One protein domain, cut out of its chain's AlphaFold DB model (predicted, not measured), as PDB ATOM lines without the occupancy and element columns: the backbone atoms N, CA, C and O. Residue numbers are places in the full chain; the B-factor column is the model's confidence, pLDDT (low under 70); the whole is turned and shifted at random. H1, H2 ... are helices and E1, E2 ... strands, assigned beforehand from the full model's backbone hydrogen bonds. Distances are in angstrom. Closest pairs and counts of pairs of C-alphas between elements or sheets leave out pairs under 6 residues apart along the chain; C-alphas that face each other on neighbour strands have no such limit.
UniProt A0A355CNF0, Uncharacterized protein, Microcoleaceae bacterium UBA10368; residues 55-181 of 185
ATOM      1  N   ARG A  55     107.900 109.827 158.302       97.19
ATOM      2  CA  ARG A  55     106.905 108.764 158.497       97.19
ATOM      3  C   ARG A  55     107.516 107.553 159.201       97.19
ATOM      4  O   ARG A  55     106.987 107.149 160.232       97.19
ATOM      5  N   GLU A  56     108.629 107.029 158.696       95.75
ATOM      6  CA  GLU A  56     109.306 105.876 159.301       95.75
ATOM      7  C   GLU A  56     109.786 106.179 160.723       95.75
ATOM      8  O   GLU A  56     109.624 105.341 161.606       95.75
ATOM      9  N   PHE A  57     110.317 107.380 160.974       95.00
ATOM     10  CA  PHE A  57     110.707 107.824 162.313       95.00
ATOM     11  C   PHE A  57     109.535 107.755 163.303       95.00
ATOM     12  O   PHE A  57     109.659 107.178 164.384       95.00
ATOM     13  N   VAL A  58     108.372 108.287 162.922       96.44
ATOM     14  CA  VAL A  58     107.156 108.247 163.749       96.44
ATOM     15  C   VAL A  58     106.657 106.814 163.934       96.44
ATOM     16  O   VAL A  58     106.336 106.413 165.050       96.44
ATOM     17  N   GLU A  59     106.625 106.017 162.866       95.00
ATOM     18  CA  GLU A  59     106.197 104.613 162.904       95.00
ATOM     19  C   GLU A  59     107.127 103.729 163.745       95.00
ATOM     20  O   GLU A  59     106.698 102.699 164.266       95.00
ATOM     21  N   GLN A  60     108.392 104.112 163.913       93.25
ATOM     22  CA  GLN A  60     109.348 103.448 164.801       93.25
ATOM     23  C   GLN A  60     109.186 103.847 166.279       93.25
ATOM     24  O   GLN A  60     109.856 103.270 167.130       93.25
ATOM     25  N   GLY A  61     108.258 104.753 166.606       93.38
ATOM     26  CA  GLY A  61     108.024 105.239 167.971       93.38
ATOM     27  C   GLY A  61     108.710 106.572 168.282       93.38
ATOM     28  O   GLY A  61     108.650 107.047 169.420       93.38
ATOM     29  N   GLY A  62     109.313 107.205 167.273       91.00
ATOM     30  CA  GLY A  62     110.019 108.471 167.399       91.00
ATOM     31  C   GLY A  62     111.386 108.319 168.059       91.00
ATOM     32  O   GLY A  62     112.046 107.286 167.965       91.00
ATOM     33  N   GLY A  63     111.824 109.382 168.730       87.12
ATOM     34  CA  GLY A  63     113.106 109.433 169.424       87.12
ATOM     35  C   GLY A  63     112.909 109.734 170.901       87.12
ATOM     36  O   GLY A  63     111.884 110.280 171.305       87.12
ATOM     37  N   ARG A  64     113.932 109.447 171.713       84.19
ATOM     38  CA  ARG A  64     113.913 109.677 173.170       84.19
ATOM     39  C   ARG A  64     113.319 111.041 173.554       84.19
ATOM     40  O   ARG A  64     112.470 111.110 174.445       84.19
ATOM     41  N   GLU A  65     113.759 112.081 172.847       87.31
ATOM     42  CA  GLU A  65     113.430 113.486 173.102       87.31
ATOM     43  C   GLU A  65     112.399 114.075 172.116       87.31
ATOM     44  O   GLU A  65     111.848 115.144 172.366       87.31
ATOM     45  N   ILE A  66     112.110 113.396 170.999       91.25
ATOM     46  CA  ILE A  66     111.108 113.837 170.016       91.25
ATOM     47  C   ILE A  66     109.954 112.841 170.049       91.25
ATOM     48  O   ILE A  66     110.013 111.772 169.443       91.25
ATOM     49  N   ARG A  67     108.896 113.226 170.765       91.31
ATOM     50  CA  ARG A  67     107.705 112.400 171.011       91.31
ATOM     51  C   ARG A  67     106.435 112.969 170.385       91.31
ATOM     52  O   ARG A  67     105.343 112.565 170.770       91.31
ATOM     53  N   THR A  68     106.568 113.907 169.454       94.69
ATOM     54  CA  THR A  68     105.437 114.598 168.829       94.69
ATOM     55  C   THR A  68     105.472 114.405 167.319       94.69
ATOM     56  O   THR A  68     106.467 114.749 166.683       94.69
ATOM     57  N   ASP A  69     104.385 113.876 166.758       97.25
ATOM     58  CA  ASP A  69     104.117 113.843 165.320       97.25
ATOM     59  C   ASP A  69     103.311 115.079 164.903       97.25
ATOM     60  O   ASP A  69     102.558 115.636 165.702       97.25
ATOM     61  N   TYR A  70     103.437 115.467 163.638       98.06
ATOM     62  CA  TYR A  70     102.721 116.574 163.019       98.06
ATOM     63  C   TYR A  70     102.130 116.135 161.671       98.06
ATOM     64  O   TYR A  70     102.701 115.303 160.960       98.06
ATOM     65  N   ASP A  71     101.007 116.737 161.283       98.19
ATOM     66  CA  ASP A  71     100.401 116.577 159.959       98.19
ATOM     67  C   ASP A  71     101.184 117.379 158.921       98.19
ATOM     68  O   ASP A  71     100.853 118.517 158.580       98.19
ATOM     69  N   LEU A  72     102.280 116.783 158.453       98.38
ATOM     70  CA  LEU A  72     103.123 117.343 157.405       98.38
ATOM     71  C   LEU A  72     102.507 117.108 156.017       98.38
ATOM     72  O   LEU A  72     101.905 116.055 155.801       98.38
ATOM     73  N   PRO A  73     102.717 118.024 155.052       98.06
ATOM     74  CA  PRO A  73     102.476 117.736 153.638       98.06
ATOM     75  C   PRO A  73     103.209 116.460 153.195       98.06
ATOM     76  O   PRO A  73     104.292 116.168 153.707       98.06
ATOM     77  N   GLU A  74     102.637 115.703 152.252       97.69
ATOM     78  CA  GLU A  74     103.147 114.379 151.852       97.69
ATOM     79  C   GLU A  74     104.611 114.416 151.392       97.69
ATOM     80  O   GLU A  74     105.382 113.508 151.711       97.69
ATOM     81  N   GLU A  75     105.030 115.487 150.717       97.19
ATOM     82  CA  GLU A  75     106.409 115.669 150.265       97.19
ATOM     83  C   GLU A  75     107.420 115.785 151.418       97.19
ATOM     84  O   GLU A  75     108.592 115.468 151.238       97.19
ATOM     85  N   PHE A  76     106.985 116.204 152.611       98.25
ATOM     86  CA  PHE A  76     107.819 116.231 153.817       98.25
ATOM     87  C   PHE A  76     107.549 115.023 154.716       98.25
ATOM     88  O   PHE A  76     108.471 114.519 155.348       98.25
ATOM     89  N   ARG A  77     106.322 114.489 154.740       97.88
ATOM     90  CA  ARG A  77     105.990 113.264 155.484       97.88
ATOM     91  C   ARG A  77     106.821 112.072 155.002       97.88
ATOM     92  O   ARG A  77     107.301 111.299 155.828       97.88
ATOM     93  N   ASN A  78     107.022 111.968 153.690       96.88
ATOM     94  CA  ASN A  78     107.852 110.946 153.036       96.88
ATOM     95  C   ASN A  78     109.292 111.413 152.790       96.88
ATOM     96  O   ASN A  78     110.059 110.758 152.090       96.88
ATOM     97  N   GLY A  79     109.640 112.582 153.315       96.00
ATOM     98  CA  GLY A  79     110.950 113.185 153.193       96.00
ATOM     99  C   GLY A  79     111.950 112.604 154.182       96.00
ATOM    100  O   GLY A  79     111.581 112.323 155.325       96.00
ATOM    101  N   PHE A  80     113.215 112.462 153.773       95.94
ATOM    102  CA  PHE A  80     114.293 112.091 154.692       95.94
ATOM    103  C   PHE A  80     114.495 113.167 155.759       95.94
ATOM    104  O   PHE A  80     114.494 114.368 155.460       95.94
ATOM    105  N   VAL A  81     114.680 112.723 157.002       95.81
ATOM    106  CA  VAL A  81     114.912 113.596 158.151       95.81
ATOM    107  C   VAL A  81     116.351 113.483 158.645       95.81
ATOM    108  O   VAL A  81     116.940 112.408 158.664       95.81
ATOM    109  N   TYR A  82     116.908 114.621 159.053       95.81
ATOM    110  CA  TYR A  82     118.203 114.719 159.715       95.81
ATOM    111  C   TYR A  82     118.041 115.452 161.040       95.81
ATOM    112  O   TYR A  82     117.416 116.515 161.094       95.81
ATOM    113  N   PHE A  83     118.655 114.923 162.087       94.62
ATOM    114  CA  PHE A  83     118.622 115.442 163.443       94.62
ATOM    115  C   PHE A  83     119.972 116.028 163.860       94.62
ATOM    116  O   PHE A  83     121.009 115.370 163.855       94.62
ATOM    117  N   ASN A  84     119.949 117.279 164.312       93.62
ATOM    118  CA  ASN A  84     121.097 117.920 164.940       93.62
ATOM    119  C   ASN A  84     120.785 118.144 166.422       93.62
ATOM    120  O   ASN A  84     119.968 118.998 166.779       93.62
ATOM    121  N   TYR A  85     121.452 117.376 167.282       91.12
ATOM    122  CA  TYR A  85     121.311 117.459 168.734       91.12
ATOM    123  C   TYR A  85     122.297 118.474 169.314       91.12
ATOM    124  O   TYR A  85     123.492 118.456 169.017       91.12
ATOM    125  N   LYS A  86     121.793 119.365 170.165       88.50
ATOM    126  CA  LYS A  86     122.577 120.308 170.968       88.50
ATOM    127  C   LYS A  86     122.187 120.143 172.433       88.50
ATOM    128  O   LYS A  86     121.110 119.644 172.738       88.50
ATOM    129  N   LEU A  87     123.036 120.629 173.340       86.50
ATOM    130  CA  LEU A  87     122.843 120.530 174.797       86.50
ATOM    131  C   LEU A  87     121.441 120.940 175.285       86.50
ATOM    132  O   LEU A  87     120.932 120.356 176.231       86.50
ATOM    133  N   SER A  88     120.820 121.940 174.658       88.44
ATOM    134  CA  SER A  88     119.521 122.491 175.070       88.44
ATOM    135  C   SER A  88     118.515 122.601 173.924       88.44
ATOM    136  O   SER A  88     117.517 123.318 174.036       88.44
ATOM    137  N   ALA A  89     118.774 121.928 172.803       91.44
ATOM    138  CA  ALA A  89     117.904 122.016 171.645       91.44
ATOM    139  C   ALA A  89     118.057 120.840 170.693       91.44
ATOM    140  O   ALA A  89     119.131 120.253 170.568       91.44
ATOM    141  N   ILE A  90     116.994 120.575 169.946       94.00
ATOM    142  CA  ILE A  90     117.002 119.597 168.863       94.00
ATOM    143  C   ILE A  90     116.502 120.279 167.603       94.00
ATOM    144  O   ILE A  90     115.526 121.028 167.642       94.00
ATOM    145  N   GLN A  91     117.184 120.034 166.493       96.19
ATOM    146  CA  GLN A  91     116.780 120.477 165.163       96.19
ATOM    147  C   GLN A  91     116.468 119.252 164.317       96.19
ATOM    148  O   GLN A  91     117.294 118.348 164.261       96.19
ATOM    149  N   ALA A  92     115.320 119.241 163.644       97.06
ATOM    150  CA  ALA A  92     115.025 118.273 162.593       97.06
ATOM    151  C   ALA A  92     114.884 119.007 161.263       97.06
ATOM    152  O   ALA A  92     114.024 119.878 161.125       97.06
ATOM    153  N   TYR A  93     115.720 118.649 160.295       98.06
ATOM    154  CA  TYR A  93     115.611 119.095 158.911       98.06
ATOM    155  C   TYR A  93     114.919 117.997 158.111       98.06
ATOM    156  O   TYR A  93     115.467 116.906 157.975       98.06
ATOM    157  N   ILE A  94     113.726 118.280 157.596       98.06
ATOM    158  CA  ILE A  94     112.927 117.326 156.824       98.06
ATOM    159  C   ILE A  94     112.950 117.777 155.370       98.06
ATOM    160  O   ILE A  94     112.423 118.839 155.029       98.06
ATOM    161  N   PHE A  95     113.618 117.002 154.526       97.81
ATOM    162  CA  PHE A  95     113.856 117.333 153.126       97.81
ATOM    163  C   PHE A  95     112.706 116.842 152.260       97.81
ATOM    164  O   PHE A  95     112.145 115.792 152.527       97.81
ATOM    165  N   ASN A  96     112.380 117.567 151.195       96.19
ATOM    166  CA  ASN A  96     111.361 117.144 150.240       96.19
ATOM    167  C   ASN A  96     111.710 115.759 149.643       96.19
ATOM    168  O   ASN A  96     112.867 115.502 149.305       96.19
ATOM    169  N   SER A  97     110.731 114.863 149.502       93.81
ATOM    170  CA  SER A  97     110.893 113.504 148.960       93.81
ATOM    171  C   SER A  97     111.242 113.454 147.460       93.81
ATOM    172  O   SER A  97     111.622 112.408 146.951       93.81
ATOM    173  N   GLY A  98     111.104 114.569 146.736       90.25
ATOM    174  CA  GLY A  98     111.366 114.679 145.295       90.25
ATOM    175  C   GLY A  98     112.742 115.241 144.924       90.25
ATOM    176  O   GLY A  98     112.926 115.698 143.795       90.25
ATOM    177  N   LEU A  99     113.703 115.290 145.853       90.25
ATOM    178  CA  LEU A  99     115.035 115.812 145.546       90.25
ATOM    179  C   LEU A  99     115.836 114.828 144.692       90.25
ATOM    180  O   LEU A  99     115.883 113.635 144.966       90.25
ATOM    181  N   SER A 100     116.548 115.355 143.693       87.31
ATOM    182  CA  SER A 100     117.457 114.566 142.853       87.31
ATOM    183  C   SER A 100     118.664 114.015 143.619       87.31
ATOM    184  O   SER A 100     119.296 113.061 143.177       87.31
ATOM    185  N   SER A 101     119.008 114.630 144.751       87.75
ATOM    186  CA  SER A 101     120.085 114.200 145.641       87.75
ATOM    187  C   SER A 101     119.869 114.751 147.046       87.75
ATOM    188  O   SER A 101     119.414 115.890 147.200       87.75
ATOM    189  N   TYR A 102     120.288 113.987 148.051       89.81
ATOM    190  CA  TYR A 102     120.229 114.373 149.456       89.81
ATOM    191  C   TYR A 102     121.625 114.694 150.006       89.81
ATOM    192  O   TYR A 102     122.612 114.138 149.516       89.81
ATOM    193  N   PRO A 103     121.741 115.593 151.002       88.88
ATOM    194  CA  PRO A 103     123.018 115.873 151.647       88.88
ATOM    195  C   PRO A 103     123.672 114.620 152.243       88.88
ATOM    196  O   PRO A 103     122.972 113.772 152.807       88.88
ATOM    197  N   PRO A 104     125.010 114.510 152.185       85.94
ATOM    198  CA  PRO A 104     125.710 113.442 152.881       85.94
ATOM    199  C   PRO A 104     125.550 113.593 154.399       85.94
ATOM    200  O   PRO A 104     125.478 114.708 154.921       85.94
ATOM    201  N   LEU A 105     125.526 112.458 155.100       83.88
ATOM    202  CA  LEU A 105     125.541 112.423 156.560       83.88
ATOM    203  C   LEU A 105     126.825 113.043 157.112       83.88
ATOM    204  O   LEU A 105     127.917 112.845 156.572       83.88
ATOM    205  N   ASN A 106     126.704 113.729 158.243       78.44
ATOM    206  CA  ASN A 106     127.839 114.198 159.018       78.44
ATOM    207  C   ASN A 106     128.281 113.102 159.998       78.44
ATOM    208  O   ASN A 106     127.569 112.778 160.946       78.44
ATOM    209  N   GLY A 107     129.452 112.508 159.758       69.75
ATOM    210  CA  GLY A 107     130.036 111.510 160.661       69.75
ATOM    211  C   GLY A 107     129.270 110.183 160.763       69.75
ATOM    212  O   GLY A 107     129.426 109.485 161.757       69.75
ATOM    213  N   GLY A 108     128.441 109.832 159.770       61.81
ATOM    214  CA  GLY A 108     127.706 108.553 159.728       61.81
ATOM    215  C   GLY A 108     126.526 108.437 160.702       61.81
ATOM    216  O   GLY A 108     125.962 107.358 160.854       61.81
ATOM    217  N   ILE A 109     126.155 109.534 161.361       70.12
ATOM    218  CA  ILE A 109     124.945 109.663 162.183       70.12
ATOM    219  C   ILE A 109     123.905 110.412 161.342       70.12
ATOM    220  O   ILE A 109     124.301 111.155 160.448       70.12
ATOM    221  N   GLU A 110     122.608 110.248 161.625       82.19
ATOM    222  CA  GLU A 110     121.475 110.989 161.032       82.19
ATOM    223  C   GLU A 110     121.544 112.510 161.303       82.19
ATOM    224  O   GLU A 110     120.635 113.098 161.867       82.19
ATOM    225  N   SER A 111     122.636 113.173 160.935       89.06
ATOM    226  CA  SER A 111     122.934 114.585 161.162       89.06
ATOM    227  C   SER A 111     123.528 115.183 159.892       89.06
ATOM    228  O   SER A 111     124.123 114.479 159.076       89.06
ATOM    229  N   ILE A 112     123.385 116.495 159.725       92.75
ATOM    230  CA  ILE A 112     123.981 117.269 158.627       92.75
ATOM    231  C   ILE A 112     124.685 118.504 159.159       92.75
ATOM    232  O   ILE A 112     124.360 119.016 160.232       92.75
ATOM    233  N   ASP A 113     125.596 119.049 158.353       92.69
ATOM    234  CA  ASP A 113     126.055 120.420 158.552       92.69
ATOM    235  C   ASP A 113     124.850 121.375 158.633       92.69
ATOM    236  O   ASP A 113     123.993 121.421 157.744       92.69
ATOM    237  N   ALA A 114     124.770 122.137 159.725       93.00
ATOM    238  CA  ALA A 114     123.617 122.990 159.990       93.00
ATOM    239  C   ALA A 114     123.499 124.110 158.948       93.00
ATOM    240  O   ALA A 114     122.392 124.436 158.521       93.00
ATOM    241  N   ALA A 115     124.622 124.679 158.493       95.19
ATOM    242  CA  ALA A 115     124.598 125.735 157.485       95.19
ATOM    243  C   ALA A 115     124.063 125.215 156.142       95.19
ATOM    244  O   ALA A 115     123.315 125.922 155.460       95.19
ATOM    245  N   LEU A 116     124.388 123.972 155.781       95.56
ATOM    246  CA  LEU A 116     123.806 123.284 154.638       95.56
ATOM    247  C   LEU A 116     122.300 123.065 154.824       95.56
ATOM    248  O   LEU A 116     121.536 123.442 153.937       95.56
ATOM    249  N   GLY A 117     121.859 122.553 155.976       96.06
ATOM    250  CA  GLY A 117     120.433 122.399 156.293       96.06
ATOM    251  C   GLY A 117     119.645 123.704 156.131       96.06
ATOM    252  O   GLY A 117     118.625 123.741 155.440       96.06
ATOM    253  N   GLU A 118     120.161 124.818 156.661       97.31
ATOM    254  CA  GLU A 118     119.534 126.138 156.505       97.31
ATOM    255  C   GLU A 118     119.447 126.597 155.038       97.31
ATOM    256  O   GLU A 118     118.471 127.249 154.661       97.31
ATOM    257  N   LYS A 119     120.422 126.261 154.180       97.38
ATOM    258  CA  LYS A 119     120.345 126.573 152.737       97.38
ATOM    259  C   LYS A 119     119.172 125.844 152.069       97.38
ATOM    260  O   LYS A 119     118.465 126.441 151.255       97.38
ATOM    261  N   TYR A 120     118.925 124.584 152.425       97.62
ATOM    262  CA  TYR A 120     117.786 123.830 151.893       97.62
ATOM    263  C   TYR A 120     116.446 124.376 152.395       97.62
ATOM    264  O   TYR A 120     115.523 124.530 151.597       97.62
ATOM    265  N   VAL A 121     116.367 124.776 153.667       97.88
ATOM    266  CA  VAL A 121     115.169 125.426 154.225       97.88
ATOM    267  C   VAL A 121     114.869 126.741 153.506       97.88
ATOM    268  O   VAL A 121     113.750 126.963 153.047       97.88
ATOM    269  N   LYS A 122     115.882 127.597 153.328       96.56
ATOM    270  CA  LYS A 122     115.735 128.880 152.620       96.56
ATOM    271  C   LYS A 122     115.312 128.714 151.160       96.56
ATOM    272  O   LYS A 122     114.592 129.563 150.648       96.56
ATOM    273  N   SER A 123     115.739 127.637 150.501       95.75
ATOM    274  CA  SER A 123     115.346 127.330 149.116       95.75
ATOM    275  C   SER A 123     113.999 126.609 148.987       95.75
ATOM    276  O   SER A 123     113.586 126.304 147.871       95.75
ATOM    277  N   GLY A 124     113.318 126.317 150.100       95.94
ATOM    278  CA  GLY A 124     112.045 125.593 150.123       95.94
ATOM    279  C   GLY A 124     112.147 124.097 149.829       95.94
ATOM    280  O   GLY A 124     111.141 123.418 149.657       95.94
ATOM    281  N   LYS A 125     113.369 123.563 149.798       97.31
ATOM    282  CA  LYS A 125     113.646 122.138 149.593       97.31
ATOM    283  C   LYS A 125     113.597 121.327 150.889       97.31
ATOM    284  O   LYS A 125     113.676 120.103 150.840       97.31
ATOM    285  N   ALA A 126     113.490 121.995 152.033       98.38
ATOM    286  CA  ALA A 126     113.320 121.384 153.341       98.38
ATOM    287  C   ALA A 126     112.457 122.273 154.247       98.38
ATOM    288  O   ALA A 126     112.348 123.481 154.028       98.38
ATOM    289  N   ILE A 127     111.906 121.677 155.300       98.62
ATOM    290  CA  ILE A 127     111.375 122.384 156.469       98.62
ATOM    291  C   ILE A 127     112.247 122.080 157.683       98.62
ATOM    292  O   ILE A 127     112.970 121.081 157.707       98.62
ATOM    293  N   LYS A 128     112.180 122.938 158.701       98.44
ATOM    294  CA  LYS A 128     112.935 122.751 159.939       98.44
ATOM    295  C   LYS A 128     112.037 122.838 161.156       98.44
ATOM    296  O   LYS A 128     111.420 123.877 161.381       98.44
ATOM    297  N   PHE A 129     112.060 121.795 161.974       98.00
ATOM    298  CA  PHE A 129     111.606 121.875 163.354       98.00
ATOM    299  C   PHE A 129     112.768 122.209 164.282       98.00
ATOM    300  O   PHE A 129     113.893 121.744 164.092       98.00
ATOM    301  N   TYR A 130     112.483 123.007 165.304       96.00
ATOM    302  CA  TYR A 130     113.395 123.281 166.405       96.00
ATOM    303  C   TYR A 130     112.644 123.164 167.728       96.00
ATOM    304  O   TYR A 130     111.680 123.892 167.967       96.00
ATOM    305  N   TRP A 131     113.097 122.265 168.595       94.12
ATOM    306  CA  TRP A 131     112.591 122.119 169.956       94.12
ATOM    307  C   TRP A 131     113.565 122.790 170.917       94.12
ATOM    308  O   TRP A 131     114.717 122.370 171.034       94.12
ATOM    309  N   ASN A 132     113.106 123.841 171.599       90.62
ATOM    310  CA  ASN A 132     113.874 124.500 172.651       90.62
ATOM    311  C   ASN A 132     113.678 123.750 173.974       90.62
ATOM    312  O   ASN A 132     112.643 123.907 174.623       90.62
ATOM    313  N   LEU A 133     114.669 122.954 174.368       86.00
ATOM    314  CA  LEU A 133     114.652 122.177 175.612       86.00
ATOM    315  C   LEU A 133     115.235 122.958 176.801       86.00
ATOM    316  O   LEU A 133     115.182 122.496 177.936       86.00
ATOM    317  N   GLY A 134     115.795 124.145 176.558       82.94
ATOM    318  CA  GLY A 134     116.298 125.018 177.610       82.94
ATOM    319  C   GLY A 134     115.188 125.738 178.382       82.94
ATOM    320  O   GLY A 134     114.031 125.804 177.965       82.94
ATOM    321  N   ASN A 135     115.569 126.388 179.485       78.44
ATOM    322  CA  ASN A 135     114.653 127.136 180.360       78.44
ATOM    323  C   ASN A 135     113.815 128.192 179.610       78.44
ATOM    324  O   ASN A 135     112.652 128.427 179.938       78.44
ATOM    325  N   SER A 136     114.384 128.812 178.570       76.69
ATOM    326  CA  SER A 136     113.675 129.782 177.727       76.69
ATOM    327  C   SER A 136     112.596 129.149 176.846       76.69
ATOM    328  O   SER A 136     111.660 129.841 176.457       76.69
ATOM    329  N   GLY A 137     112.692 127.856 176.535       72.19
ATOM    330  CA  GLY A 137     111.644 127.089 175.868       72.19
ATOM    331  C   GLY A 137     110.527 126.718 176.835       72.19
ATOM    332  O   GLY A 137     109.359 126.981 176.547       72.19
ATOM    333  N   LEU A 138     110.901 126.209 178.015       74.06
ATOM    334  CA  LEU A 138     109.974 125.771 179.067       74.06
ATOM    335  C   LEU A 138     109.034 126.880 179.547       74.06
ATOM    336  O   LEU A 138     107.860 126.614 179.798       74.06
ATOM    337  N   LYS A 139     109.497 128.139 179.582       77.81
ATOM    338  CA  LYS A 139     108.655 129.305 179.917       77.81
ATOM    339  C   LYS A 139     107.382 129.404 179.064       77.81
ATOM    340  O   LYS A 139     106.397 129.991 179.500       77.81
ATOM    341  N   TYR A 140     107.403 128.858 177.854       78.69
ATOM    342  CA  TYR A 140     106.295 128.950 176.913       78.69
ATOM    343  C   TYR A 140     105.623 127.602 176.681       78.69
ATOM    344  O   TYR A 140     104.787 127.522 175.798       78.69
ATOM    345  N   ALA A 141     105.942 126.551 177.445       74.50
ATOM    346  CA  ALA A 141     105.367 125.219 177.240       74.50
ATOM    347  C   ALA A 141     103.823 125.212 177.261       74.50
ATOM    348  O   ALA A 141     103.209 124.420 176.557       74.50
ATOM    349  N   ASN A 142     103.215 126.144 178.003       77.75
ATOM    350  CA  ASN A 142     101.762 126.294 178.131       77.75
ATOM    351  C   ASN A 142     101.155 127.327 177.161       77.75
ATOM    352  O   ASN A 142      99.993 127.700 177.310       77.75
ATOM    353  N   ASP A 143     101.929 127.853 176.208       82.94
ATOM    354  CA  ASP A 143     101.432 128.846 175.255       82.94
ATOM    355  C   ASP A 143     100.466 128.192 174.257       82.94
ATOM    356  O   ASP A 143     100.833 127.280 173.518       82.94
ATOM    357  N   THR A 144      99.220 128.666 174.229       85.00
ATOM    358  CA  THR A 144      98.135 128.099 173.403       85.00
ATOM    359  C   THR A 144      97.982 128.795 172.048       85.00
ATOM    360  O   THR A 144      97.165 128.391 171.204       85.00
ATOM    361  N   GLN A 145      98.801 129.814 171.790       91.81
ATOM    362  CA  GLN A 145      98.798 130.570 170.546       91.81
ATOM    363  C   GLN A 145     100.051 130.300 169.719       91.81
ATOM    364  O   GLN A 145     101.152 130.161 170.247       91.81
ATOM    365  N   VAL A 146      99.873 130.258 168.396       94.19
ATOM    366  CA  VAL A 146     100.999 130.243 167.463       94.19
ATOM    367  C   VAL A 146     101.478 131.679 167.282       94.19
ATOM    368  O   VAL A 146     100.685 132.546 166.912       94.19
ATOM    369  N   ARG A 147     102.761 131.939 167.542       93.62
ATOM    370  CA  ARG A 147     103.380 133.264 167.384       93.62
ATOM    371  C   ARG A 147     104.350 133.268 166.214       93.62
ATOM    372  O   ARG A 147     105.081 132.303 166.018       93.62
ATOM    373  N   PHE A 148     104.402 134.382 165.495       94.31
ATOM    374  CA  PHE A 148     105.292 134.578 164.354       94.31
ATOM    375  C   PHE A 148     106.267 135.703 164.677       94.31
ATOM    376  O   PHE A 148     105.849 136.834 164.915       94.31
ATOM    377  N   SER A 149     107.559 135.387 164.733       84.06
ATOM    378  CA  SER A 149     108.623 136.382 164.939       84.06
ATOM    379  C   SER A 149     109.219 136.880 163.626       84.06
ATOM    380  O   SER A 149     109.777 137.969 163.575       84.06
ATOM    381  N   GLU A 150     109.114 136.080 162.569       88.00
ATOM    382  CA  GLU A 150     109.676 136.351 161.248       88.00
ATOM    383  C   GLU A 150     108.849 135.626 160.177       88.00
ATOM    384  O   GLU A 150     108.106 134.682 160.470       88.00
ATOM    385  N   LYS A 151     108.966 136.067 158.920       88.81
ATOM    386  CA  LYS A 151     108.233 135.458 157.806       88.81
ATOM    387  C   LYS A 151     108.622 133.985 157.664       88.81
ATOM    388  O   LYS A 151     109.790 133.668 157.461       88.81
ATOM    389  N   GLY A 152     107.622 133.108 157.705       93.38
ATOM    390  CA  GLY A 152     107.820 131.677 157.515       93.38
ATOM    391  C   GLY A 152     108.398 130.941 158.722       93.38
ATOM    392  O   GLY A 152     108.755 129.778 158.571       93.38
ATOM    393  N   THR A 153     108.468 131.571 159.902       97.44
ATOM    394  CA  THR A 153     108.759 130.875 161.163       97.44
ATOM    395  C   THR A 153     107.636 131.109 162.163       97.44
ATOM    396  O   THR A 153     107.382 132.239 162.587       97.44
ATOM    397  N   GLY A 154     106.984 130.022 162.564       96.38
ATOM    398  CA  GLY A 154     105.981 130.011 163.623       96.38
ATOM    399  C   GLY A 154     106.482 129.264 164.852       96.38
ATOM    400  O   GLY A 154     107.290 128.339 164.749       96.38
ATOM    401  N   ARG A 155     105.976 129.648 166.018       94.38
ATOM    402  CA  ARG A 155     106.262 129.016 167.304       94.38
ATOM    403  C   ARG A 155     104.968 128.604 167.985       94.38
ATOM    404  O   ARG A 155     104.068 129.428 168.101       94.38
ATOM    405  N   PHE A 156     104.921 127.382 168.504       94.62
ATOM    406  CA  PHE A 156     103.865 126.895 169.385       94.62
ATOM    407  C   PHE A 156     104.500 126.158 170.563       94.62
ATOM    408  O   PHE A 156     105.252 125.200 170.377       94.62
ATOM    409  N   GLY A 157     104.261 126.641 171.780       91.25
ATOM    410  CA  GLY A 157     104.944 126.109 172.950       91.25
ATOM    411  C   GLY A 157     106.466 126.340 172.917       91.25
ATOM    412  O   GLY A 157     106.972 127.450 172.701       91.25
ATOM    413  N   SER A 158     107.223 125.257 173.097       90.62
ATOM    414  CA  SER A 158     108.683 125.206 172.926       90.62
ATOM    415  C   SER A 158     109.132 124.826 171.506       90.62
ATOM    416  O   SER A 158     110.337 124.828 171.235       90.62
ATOM    417  N   THR A 159     108.196 124.536 170.598       94.19
ATOM    418  CA  THR A 159     108.483 124.101 169.228       94.19
ATOM    419  C   THR A 159     108.384 125.255 168.242       94.19
ATOM    420  O   THR A 159     107.450 126.057 168.273       94.19
ATOM    421  N   TYR A 160     109.336 125.298 167.322       95.56
ATOM    422  CA  TYR A 160     109.373 126.214 166.195       95.56
ATOM    423  C   TYR A 160     109.336 125.412 164.898       95.56
ATOM    424  O   TYR A 160     109.972 124.362 164.805       95.56
ATOM    425  N   LEU A 161     108.630 125.938 163.903       98.00
ATOM    426  CA  LEU A 161     108.633 125.451 162.530       98.00
ATOM    427  C   LEU A 161     109.072 126.591 161.615       98.00
ATOM    428  O   LEU A 161     108.432 127.642 161.605       98.00
ATOM    429  N   THR A 162     110.125 126.361 160.832       98.56
ATOM    430  CA  THR A 162     110.598 127.270 159.783       98.56
ATOM    431  C   THR A 162     110.369 126.644 158.407       98.56
ATOM    432  O   THR A 162     110.945 125.602 158.085       98.56
ATOM    433  N   ALA A 163     109.547 127.304 157.593       98.00
ATOM    434  CA  ALA A 163     109.216 126.965 156.212       98.00
ATOM    435  C   ALA A 163     108.892 128.261 155.426       98.00
ATOM    436  O   ALA A 163     107.725 128.635 155.307       98.00
ATOM    437  N   PRO A 164     109.899 128.977 154.880       96.94
ATOM    438  CA  PRO A 164     109.732 130.311 154.273       96.94
ATOM    439  C   PRO A 164     108.753 130.410 153.094       96.94
ATOM    440  O   PRO A 164     108.319 131.505 152.736       96.94
ATOM    441  N   PHE A 165     108.436 129.273 152.481       96.56
ATOM    442  CA  PHE A 165     107.532 129.132 151.342       96.56
ATOM    443  C   PHE A 165     106.080 128.829 151.752       96.56
ATOM    444  O   PHE A 165     105.201 128.860 150.896       96.56
ATOM    445  N   MET A 166     105.819 128.536 153.032       97.62
ATOM    446  CA  MET A 166     104.474 128.298 153.561       97.62
ATOM    447  C   MET A 166     103.857 129.587 154.112       97.62
ATOM    448  O   MET A 166     104.557 130.471 154.611       97.62
ATOM    449  N   THR A 167     102.528 129.685 154.062       97.19
ATOM    450  CA  THR A 167     101.793 130.771 154.719       97.19
ATOM    451  C   THR A 167     101.741 130.573 156.237       97.19
ATOM    452  O   THR A 167     101.936 129.468 156.756       97.19
ATOM    453  N   ASN A 168     101.426 131.640 156.976       97.75
ATOM    454  CA  ASN A 168     101.268 131.570 158.430       97.75
ATOM    455  C   ASN A 168     100.135 130.611 158.838       97.75
ATOM    456  O   ASN A 168     100.229 129.937 159.864       97.75
ATOM    457  N   GLU A 169      99.078 130.501 158.033       97.19
ATOM    458  CA  GLU A 169      97.961 129.581 158.261       97.19
ATOM    459  C   GLU A 169      98.407 128.123 158.113       97.19
ATOM    460  O   GLU A 169      98.063 127.290 158.953       97.19
ATOM    461  N   GLN A 170      99.208 127.814 157.087       98.19
ATOM    462  CA  GLN A 170      99.777 126.477 156.888       98.19
ATOM    463  C   GLN A 170     100.699 126.096 158.052       98.19
ATOM    464  O   GLN A 170     100.532 125.030 158.646       98.19
ATOM    465  N   ILE A 171     101.606 126.997 158.443       98.44
ATOM    466  CA  ILE A 171     102.505 126.791 159.587       98.44
ATOM    467  C   ILE A 171     101.706 126.593 160.882       98.44
ATOM    468  O   ILE A 171     101.997 125.679 161.655       98.44
ATOM    469  N   SER A 172     100.670 127.406 161.112       97.88
ATOM    470  CA  SER A 172      99.805 127.281 162.292       97.88
ATOM    471  C   SER A 172      99.089 125.937 162.338       97.88
ATOM    472  O   SER A 172      99.012 125.327 163.404       97.88
ATOM    473  N   ARG A 173      98.568 125.471 161.197       98.31
ATOM    474  CA  ARG A 173      97.891 124.174 161.089       98.31
ATOM    475  C   ARG A 173      98.836 123.034 161.451       98.31
ATOM    476  O   ARG A 173      98.473 122.207 162.282       98.31
ATOM    477  N   ILE A 174     100.047 123.036 160.892       98.50
ATOM    478  CA  ILE A 174     101.060 122.019 161.192       98.50
ATOM    479  C   ILE A 174     101.393 122.046 162.685       98.50
ATOM    480  O   ILE A 174     101.244 121.032 163.353       98.50
ATOM    481  N   LEU A 175     101.760 123.199 163.249       97.44
ATOM    482  CA  LEU A 175     102.150 123.285 164.663       97.44
ATOM    483  C   LEU A 175     101.040 122.836 165.627       97.44
ATOM    484  O   LEU A 175     101.332 122.185 166.629       97.44
ATOM    485  N   ARG A 176      99.772 123.145 165.324       96.94
ATOM    486  CA  ARG A 176      98.618 122.745 166.148       96.94
ATOM    487  C   ARG A 176      98.214 121.281 165.989       96.94
ATOM    488  O   ARG A 176      97.554 120.759 166.876       96.94
ATOM    489  N   SER A 177      98.610 120.624 164.899       97.75
ATOM    490  CA  SER A 177      98.354 119.189 164.683       97.75
ATOM    491  C   SER A 177      99.208 118.264 165.560       97.75
ATOM    492  O   SER A 177      99.035 117.045 165.517       97.75
ATOM    493  N   GLY A 178     100.131 118.845 166.341       96.06
ATOM    494  CA  GLY A 178     101.039 118.129 167.226       96.06
ATOM    495  C   GLY A 178     100.314 117.116 168.109       96.06
ATOM    496  O   GLY A 178      99.468 117.491 168.922       96.06
ATOM    497  N   ARG A 179     100.674 115.839 167.978       95.94
ATOM    498  CA  ARG A 179     100.114 114.727 168.763       95.94
ATOM    499  C   ARG A 179     101.219 113.795 169.264       95.94
ATOM    500  O   ARG A 179     102.249 113.689 168.599       95.94
ATOM    501  N   PRO A 180     101.032 113.103 170.399       95.75
ATOM    502  CA  PRO A 180     102.015 112.140 170.882       95.75
ATOM    503  C   PRO A 180     102.299 111.034 169.859       95.75
ATOM    504  O   PRO A 180     101.372 110.498 169.249       95.75
ATOM    505  N   ILE A 181     103.570 110.665 169.705       95.19
ATOM    506  CA  ILE A 181     103.981 109.481 168.946       95.19
ATOM    507  C   ILE A 181     103.703 108.238 169.809       95.19
ATOM    508  O   ILE A 181     104.218 108.167 170.934       95.19
TER     509      ILE A 181
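This is residues 55 to 181 of the 185 residues of an uncharacterized protein of Microcoleaceae bacterium UBA10368 (UniProt A0A355CNF0). One twisted sheet of six strands runs through the body, with H3 packed over E2 and E3 on one face and H5 over E5 on the other. H1 and residues 60 to 73 lie on the H5 side, and the long link of residues 96 to 113 loops out beyond the E1 edge. The printed part has 127 residues, under half of them in named elements, in the order H1 H2 E1 E2 H3 E3 H4 E4 E5 E6 H5; the antiparallel sheet runs E1 E2 E3 E6 E5 E4. The class is mixed, helices and strands, and the whole is compact, with a radius of gyration of the C-alphas of 13.8 A and spans of 38 by 30 by 28 A.

H1, residues 55 to 59, is close to but not clearly touching H2, residues 74 to 77; their closest C-alphas, those of Arg 55 and Arg 77, are 5.5 A apart. E1, residues 81 to 86, and E2, residues 89 to 95, form a hairpin, with N 84 and O 91 2.9 A apart. H1 is not on the sheet, and H2 only grazes it with residues 75 to 77. H3, residues 114 to 122, is on the sheet at a height of 8.3 A, over E2 and E3, residues 126 to 132. H3 runs slantwise to the strands, at 49 degrees to E3 on the local plane; their closest C-alphas, Tyr 120 and Ala 126, are 5.3 A apart. E3 is antiparallel to E2, with N 92 and O 129 at 2.9 A. H4, residues 135 to 138, only grazes the sheet with residues 137 to 138. E4, residues 147 to 150, E5, residues 153 to 156, and E6, residues 159 to 162, form a meander, each strand the antiparallel neighbour of the one before; N 155 and O 147 are 2.8 A apart, N 161 and O 154 2.9 A. E6 is also antiparallel to E3, with N 160 and O 130 at 2.8 A. H5, residues 168 to 176, is on the face opposite H3, making three layers, helices on both faces of a sheet. Its height is 8.5 A and its closest C-alphas to E5, Leu 175 and Phe 156, are 6.2 A apart. Every O i to N i+4 pair is within hydrogen-bond range in H1, H3 and H5; H2 and H4 are too short for one.

H1 begins at C-alpha 55, (106.905, 108.764, 158.497). E1 spans 16.4 A, E2 19.5 A and E3 19.6 A; H3 spans 12.3 A and H5 12.0 A, ending at C-alpha 176, (98.618, 122.745, 166.148).

The farthest C-alphas, Ser 100 and Lys 139, are 40.8 A apart. The printed part has no cut; the links H1 to H2 and E2 to H3 are long. Residues 107 to 108 have pLDDT under 70.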